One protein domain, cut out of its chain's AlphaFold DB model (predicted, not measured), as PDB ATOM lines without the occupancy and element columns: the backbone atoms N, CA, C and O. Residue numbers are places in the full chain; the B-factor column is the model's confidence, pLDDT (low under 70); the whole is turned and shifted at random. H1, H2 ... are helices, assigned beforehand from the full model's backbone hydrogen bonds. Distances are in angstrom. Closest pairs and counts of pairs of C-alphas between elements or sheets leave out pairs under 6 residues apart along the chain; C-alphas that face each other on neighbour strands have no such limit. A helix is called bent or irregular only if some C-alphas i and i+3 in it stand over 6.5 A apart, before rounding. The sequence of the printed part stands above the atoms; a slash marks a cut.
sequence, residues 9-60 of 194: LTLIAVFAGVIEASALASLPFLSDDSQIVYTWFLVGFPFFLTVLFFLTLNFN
ATOM      1  N   LEU A   9       1.063 -41.698  74.745       89.94
ATOM      2  CA  LEU A   9      -0.101 -40.853  75.009       89.94
ATOM      3  C   LEU A   9      -1.207 -41.054  73.966       89.94
ATOM      4  O   LEU A   9      -2.380 -41.134  74.319       89.94
ATOM      5  N   THR A  10      -0.841 -41.198  72.691       91.44
ATOM      6  CA  THR A  10      -1.792 -41.492  71.606       91.44
ATOM      7  C   THR A  10      -2.461 -42.844  71.812       91.44
ATOM      8  O   THR A  10      -3.667 -42.969  71.624       91.44
ATOM      9  N   LEU A  11      -1.695 -43.849  72.236       92.44
ATOM     10  CA  LEU A  11      -2.225 -45.176  72.527       92.44
ATOM     11  C   LEU A  11      -3.266 -45.118  73.660       92.44
ATOM     12  O   LEU A  11      -4.357 -45.666  73.521       92.44
ATOM     13  N   ILE A  12      -2.962 -44.392  74.741       93.50
ATOM     14  CA  ILE A  12      -3.887 -44.187  75.865       93.50
ATOM     15  C   ILE A  12      -5.142 -43.434  75.412       93.50
ATOM     16  O   ILE A  12      -6.240 -43.836  75.778       93.50
ATOM     17  N   ALA A  13      -5.004 -42.390  74.590       94.00
ATOM     18  CA  ALA A  13      -6.141 -41.621  74.083       94.00
ATOM     19  C   ALA A  13      -7.086 -42.472  73.219       94.00
ATOM     20  O   ALA A  13      -8.303 -42.391  73.370       94.00
ATOM     21  N   VAL A  14      -6.537 -43.329  72.353       92.94
ATOM     22  CA  VAL A  14      -7.336 -44.253  71.533       92.94
ATOM     23  C   VAL A  14      -8.060 -45.269  72.413       92.94
ATOM     24  O   VAL A  14      -9.252 -45.493  72.223       92.94
ATOM     25  N   PHE A  15      -7.386 -45.849  73.409       94.50
ATOM     26  CA  PHE A  15      -8.042 -46.780  74.326       94.50
ATOM     27  C   PHE A  15      -9.116 -46.104  75.173       94.50
ATOM     28  O   PHE A  15     -10.217 -46.633  75.268       94.50
ATOM     29  N   ALA A  16      -8.834 -44.927  75.729       94.12
ATOM     30  CA  ALA A  16      -9.811 -44.157  76.489       94.12
ATOM     31  C   ALA A  16     -11.057 -43.858  75.643       94.12
ATOM     32  O   ALA A  16     -12.163 -44.139  76.089       94.12
ATOM     33  N   GLY A  17     -10.877 -43.406  74.396       95.62
ATOM     34  CA  GLY A  17     -11.987 -43.116  73.488       95.62
ATOM     35  C   GLY A  17     -12.801 -44.354  73.102       95.62
ATOM     36  O   GLY A  17     -14.026 -44.298  73.075       95.62
ATOM     37  N   VAL A  18     -12.152 -45.495  72.848       91.31
ATOM     38  CA  VAL A  18     -12.867 -46.749  72.550       91.31
ATOM     39  C   VAL A  18     -13.640 -47.246  73.774       91.31
ATOM     40  O   VAL A  18     -14.778 -47.691  73.627       91.31
ATOM     41  N   ILE A  19     -13.069 -47.147  74.978       92.00
ATOM     42  CA  ILE A  19     -13.740 -47.542  76.225       92.00
ATOM     43  C   ILE A  19     -14.923 -46.617  76.530       92.00
ATOM     44  O   ILE A  19     -16.006 -47.102  76.847       92.00
ATOM     45  N   GLU A  20     -14.749 -45.307  76.371       90.69
ATOM     46  CA  GLU A  20     -15.806 -44.315  76.569       90.69
ATOM     47  C   GLU A  20     -16.946 -44.497  75.562       90.69
ATOM     48  O   GLU A  20     -18.107 -44.583  75.956       90.69
ATOM     49  N   ALA A  21     -16.631 -44.656  74.273       88.12
ATOM     50  CA  ALA A  21     -17.632 -44.915  73.242       88.12
ATOM     51  C   ALA A  21     -18.371 -46.241  73.477       88.12
ATOM     52  O   ALA A  21     -19.581 -46.312  73.276       88.12
ATOM     53  N   SER A  22     -17.674 -47.279  73.951       85.25
ATOM     54  CA  SER A  22     -18.290 -48.568  74.292       85.25
ATOM     55  C   SER A  22     -19.220 -48.456  75.508       85.25
ATOM     56  O   SER A  22     -20.291 -49.066  75.531       85.25
ATOM     57  N   ALA A  23     -18.852 -47.644  76.502       80.88
ATOM     58  CA  ALA A  23     -19.709 -47.336  77.643       80.88
ATOM     59  C   ALA A  23     -20.948 -46.542  77.199       80.88
ATOM     60  O   ALA A  23     -22.068 -46.954  77.481       80.88
ATOM     61  N   LEU A  24     -20.780 -45.470  76.418       79.50
ATOM     62  CA  LEU A  24     -21.894 -44.678  75.886       79.50
ATOM     63  C   LEU A  24     -22.819 -45.481  74.964       79.50
ATOM     64  O   LEU A  24     -24.023 -45.256  74.979       79.50
ATOM     65  N   ALA A  25     -22.288 -46.427  74.187       79.62
ATOM     66  CA  ALA A  25     -23.086 -47.305  73.333       79.62
ATOM     67  C   ALA A  25     -23.868 -48.367  74.125       79.62
ATOM     68  O   ALA A  25     -24.919 -48.814  73.667       79.62
ATOM     69  N   SER A  26     -23.388 -48.757  75.312       70.00
ATOM     70  CA  SER A  26     -24.076 -49.709  76.198       70.00
ATOM     71  C   SER A  26     -25.027 -49.040  77.199       70.00
ATOM     72  O   SER A  26     -25.998 -49.667  77.614       70.00
ATOM     73  N   LEU A  27     -24.826 -47.756  77.521       70.25
ATOM     74  CA  LEU A  27     -25.730 -46.960  78.361       70.25
ATOM     75  C   LEU A  27     -27.204 -46.904  77.894       70.25
ATOM     76  O   LEU A  27     -28.069 -46.993  78.761       70.25
ATOM     77  N   PRO A  28     -27.562 -46.776  76.596       64.19
ATOM     78  CA  PRO A  28     -28.967 -46.756  76.167       64.19
ATOM     79  C   PRO A  28     -29.675 -48.110  76.324       64.19
ATOM     80  O   PRO A  28     -30.900 -48.167  76.286       64.19
ATOM     81  N   PHE A  29     -28.928 -49.189  76.560       60.50
ATOM     82  CA  PHE A  29     -29.438 -50.511  76.923       60.50
ATOM     83  C   PHE A  29     -29.602 -50.635  78.459       60.50
ATOM     84  O   PHE A  29     -29.283 -51.659  79.048       60.50
ATOM     85  N   LEU A  30     -30.077 -49.592  79.150       59.81
ATOM     86  CA  LEU A  30     -30.388 -49.597  80.597       59.81
ATOM     87  C   LEU A  30     -31.867 -49.264  80.865       59.81
ATOM     88  O   LEU A  30     -32.200 -48.438  81.709       59.81
ATOM     89  N   SER A  31     -32.773 -49.906  80.130       63.06
ATOM     90  CA  SER A  31     -34.204 -49.997  80.478       63.06
ATOM     91  C   SER A  31     -34.522 -51.422  80.954       63.06
ATOM     92  O   SER A  31     -33.688 -52.305  80.771       63.06
ATOM     93  N   ASP A  32     -35.670 -51.666  81.592       65.88
ATOM     94  CA  ASP A  32     -35.950 -52.886  82.383       65.88
ATOM     95  C   ASP A  32     -35.616 -54.233  81.700       65.88
ATOM     96  O   ASP A  32     -35.045 -55.114  82.342       65.88
ATOM     97  N   ASP A  33     -35.823 -54.372  80.386       64.81
ATOM     98  CA  ASP A  33     -35.470 -55.584  79.615       64.81
ATOM     99  C   ASP A  33     -33.955 -55.814  79.440       64.81
ATOM    100  O   ASP A  33     -33.483 -56.905  79.119       64.81
ATOM    101  N   SER A  34     -33.159 -54.774  79.654       65.00
ATOM    102  CA  SER A  34     -31.725 -54.739  79.376       65.00
ATOM    103  C   SER A  34     -30.863 -54.909  80.629       65.00
ATOM    104  O   SER A  34     -29.666 -55.184  80.522       65.00
ATOM    105  N   GLN A  35     -31.468 -54.835  81.822       68.06
ATOM    106  CA  GLN A  35     -30.799 -55.135  83.097       68.06
ATOM    107  C   GLN A  35     -30.168 -56.534  83.087       68.06
ATOM    108  O   GLN A  35     -29.099 -56.743  83.669       68.06
ATOM    109  N   ILE A  36     -30.787 -57.484  82.377       73.12
ATOM    110  CA  ILE A  36     -30.269 -58.845  82.253       73.12
ATOM    111  C   ILE A  36     -29.010 -58.892  81.380       73.12
ATOM    112  O   ILE A  36     -28.043 -59.554  81.747       73.12
ATOM    113  N   VAL A  37     -28.975 -58.130  80.282       75.69
ATOM    114  CA  VAL A  37     -27.813 -58.026  79.386       75.69
ATOM    115  C   VAL A  37     -26.668 -57.298  80.089       75.69
ATOM    116  O   VAL A  37     -25.525 -57.744  80.020       75.69
ATOM    117  N   TYR A  38     -26.972 -56.235  80.837       74.94
ATOM    118  CA  TYR A  38     -25.994 -55.498  81.638       74.94
ATOM    119  C   TYR A  38     -25.383 -56.360  82.751       74.94
ATOM    120  O   TYR A  38     -24.166 -56.371  82.926       74.94
ATOM    121  N   THR A  39     -26.199 -57.146  83.458       78.88
ATOM    122  CA  THR A  39     -25.723 -58.073  84.499       78.88
ATOM    123  C   THR A  39     -24.869 -59.190  83.899       78.88
ATOM    124  O   THR A  39     -23.793 -59.496  84.416       78.88
ATOM    125  N   TRP A  40     -25.295 -59.764  82.768       81.56
ATOM    126  CA  TRP A  40     -24.504 -60.753  82.031       81.56
ATOM    127  C   TRP A  40     -23.183 -60.186  81.516       81.56
ATOM    128  O   TRP A  40     -22.177 -60.889  81.532       81.56
ATOM    129  N   PHE A  41     -23.156 -58.919  81.105       80.31
ATOM    130  CA  PHE A  41     -21.928 -58.240  80.716       80.31
ATOM    131  C   PHE A  41     -21.021 -57.992  81.925       80.31
ATOM    132  O   PHE A  41     -19.880 -58.431  81.914       80.31
ATOM    133  N   LEU A  42     -21.519 -57.375  83.001       81.19
ATOM    134  CA  LEU A  42     -20.735 -57.086  84.208       81.19
ATOM    135  C   LEU A  42     -20.118 -58.332  84.848       81.19
ATOM    136  O   LEU A  42     -18.995 -58.266  85.337       81.19
ATOM    137  N   VAL A  43     -20.844 -59.451  84.867       85.38
ATOM    138  CA  VAL A  43     -20.376 -60.701  85.482       85.38
ATOM    139  C   VAL A  43     -19.598 -61.553  84.475       85.38
ATOM    140  O   VAL A  43     -18.539 -62.093  84.796       85.38
ATOM    141  N   GLY A  44     -20.088 -61.658  83.238       85.25
ATOM    142  CA  GLY A  44     -19.506 -62.503  82.198       85.25
ATOM    143  C   GLY A  44     -18.240 -61.928  81.566       85.25
ATOM    144  O   GLY A  44     -17.317 -62.683  81.281       85.25
ATOM    145  N   PHE A  45     -18.144 -60.609  81.388       83.88
ATOM    146  CA  PHE A  45     -16.983 -59.950  80.782       83.88
ATOM    147  C   PHE A  45     -15.678 -60.157  81.573       83.88
ATOM    148  O   PHE A  45     -14.720 -60.674  80.990       83.88
ATOM    149  N   PRO A  46     -15.593 -59.836  82.883       83.31
ATOM    150  CA  PRO A  46     -14.368 -60.068  83.650       83.31
ATOM    151  C   PRO A  46     -14.031 -61.560  83.774       83.31
ATOM    152  O   PRO A  46     -12.854 -61.928  83.741       83.31
ATOM    153  N   PHE A  47     -15.038 -62.436  83.847       89.88
ATOM    154  CA  PHE A  47     -14.834 -63.886  83.843       89.88
ATOM    155  C   PHE A  47     -14.251 -64.379  82.511       89.88
ATOM    156  O   PHE A  47     -13.262 -65.111  82.496       89.88
ATOM    157  N   PHE A  48     -14.803 -63.928  81.386       88.06
ATOM    158  CA  PHE A  48     -14.317 -64.270  80.054       88.06
ATOM    159  C   PHE A  48     -12.892 -63.765  79.823       88.06
ATOM    160  O   PHE A  48     -12.063 -64.523  79.328       88.06
ATOM    161  N   LEU A  49     -12.564 -62.537  80.247       90.12
ATOM    162  CA  LEU A  49     -11.189 -62.029  80.208       90.12
ATOM    163  C   LEU A  49     -10.239 -62.885  81.043       90.12
ATOM    164  O   LEU A  49      -9.126 -63.149  80.605       90.12
ATOM    165  N   THR A  50     -10.677 -63.351  82.210       90.75
ATOM    166  CA  THR A  50      -9.875 -64.225  83.072       90.75
ATOM    167  C   THR A  50      -9.606 -65.567  82.389       90.75
ATOM    168  O   THR A  50      -8.455 -65.991  82.293       90.75
ATOM    169  N   VAL A  51     -10.639 -66.218  81.843       92.56
ATOM    170  CA  VAL A  51     -10.492 -67.480  81.100       92.56
ATOM    171  C   VAL A  51      -9.612 -67.285  79.871       92.56
ATOM    172  O   VAL A  51      -8.696 -68.069  79.653       92.56
ATOM    173  N   LEU A  52      -9.842 -66.231  79.088       86.94
ATOM    174  CA  LEU A  52      -9.085 -65.959  77.871       86.94
ATOM    175  C   LEU A  52      -7.634 -65.580  78.178       86.94
ATOM    176  O   LEU A  52      -6.740 -65.968  77.435       86.94
ATOM    177  N   PHE A  53      -7.377 -64.889  79.287       84.69
ATOM    178  CA  PHE A  53      -6.035 -64.606  79.785       84.69
ATOM    179  C   PHE A  53      -5.286 -65.904  80.096       84.69
ATOM    180  O   PHE A  53      -4.193 -66.126  79.574       84.69
ATOM    181  N   PHE A  54      -5.901 -66.808  80.863       84.69
ATOM    182  CA  PHE A  54      -5.305 -68.111  81.149       84.69
ATOM    183  C   PHE A  54      -5.183 -68.987  79.909       84.69
ATOM    184  O   PHE A  54      -4.185 -69.679  79.768       84.69
ATOM    185  N   LEU A  55      -6.142 -68.939  78.988       87.12
ATOM    186  CA  LEU A  55      -6.092 -69.678  77.733       87.12
ATOM    187  C   LEU A  55      -4.961 -69.163  76.831       87.12
ATOM    188  O   LEU A  55      -4.221 -69.951  76.248       87.12
ATOM    189  N   THR A  56      -4.775 -67.844  76.778       85.00
ATOM    190  CA  THR A  56      -3.687 -67.179  76.049       85.00
ATOM    191  C   THR A  56      -2.325 -67.545  76.635       85.00
ATOM    192  O   THR A  56      -1.409 -67.872  75.882       85.00
ATOM    193  N   LEU A  57      -2.192 -67.554  77.967       76.38
ATOM    194  CA  LEU A  57      -0.986 -68.055  78.628       76.38
ATOM    195  C   LEU A  57      -0.796 -69.550  78.354       76.38
ATOM    196  O   LEU A  57       0.278 -69.959  77.934       76.38
ATOM    197  N   ASN A  58      -1.848 -70.357  78.474       78.44
ATOM    198  CA  ASN A  58      -1.793 -71.800  78.264       78.44
ATOM    199  C   ASN A  58      -1.337 -72.178  76.842       78.44
ATOM    200  O   ASN A  58      -0.573 -73.128  76.683       78.44
ATOM    201  N   PHE A  59      -1.731 -71.412  75.819       76.75
ATOM    202  CA  PHE A  59      -1.291 -71.625  74.436       76.75
ATOM    203  C   PHE A  59       0.059 -70.979  74.087       76.75
ATOM    204  O   PHE A  59       0.626 -71.296  73.043       76.75
ATOM    205  N   ASN A  60       0.608 -70.110  74.942       67.62
ATOM    206  CA  ASN A  60       1.880 -69.429  74.695       67.62
ATOM    207  C   ASN A  60       2.703 -69.191  75.979       67.62
ATOM    208  O   ASN A  60       3.256 -68.114  76.205       67.62
TER     209      ASN A  60
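Overview. This is residues 9 to 60 of the 194 residues of an uncharacterized protein of Pseudomonas sp. RtIB026 (UniProt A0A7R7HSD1). What is the shape? The longer helix H2 and H1 make a flat, open V, joined near their ends by a tight link; residues 42 to 60 and 9 to 25 stand free. What is it built of? The printed part has 52 residues, with H1 then H2, no named strand, and the class all helix. How compact is it? It is only just loose, close to extended: radius of gyration of the C-alphas 14.5 A, spans 42 by 30 by 9 A.

Along the chain. Where is H2? H2, residues 32 to 59, starts at C-alpha 32 (-35.950, -52.886, 82.383), is 40.2 A long and has a kink of 32 degrees near residue 45. It is only just irregular: C-alphas 33 and 36 are 6.7 A apart. Where is H1? H1, residues 9 to 29, starts at C-alpha 9 (-0.101, -40.853, 75.009) and is 30.9 A long. It is only just irregular: C-alphas 25 and 28 are 6.6 A apart.

Arrangement. How near are they? H2 and H1 are close but not clearly touching; their closest C-alphas, Tyr 38 and Phe 29, are 7.7 A apart. How do they run? Opposite ways, at a steep tilt of 38 degrees, only just beyond shallow. And their backbones? O i to N i+4 pairs are within hydrogen-bond range in 20 of 24 cases in H2 and 15 of 17 in H1.

Size, cuts and confidence. How large is it? The C-alphas farthest apart, those of Asp 32 and Asn 60, are 42.0 A apart, and the printed part has no cut. Where is confidence low? The pLDDT is under 70 at residues 28 to 35 and at residue 60.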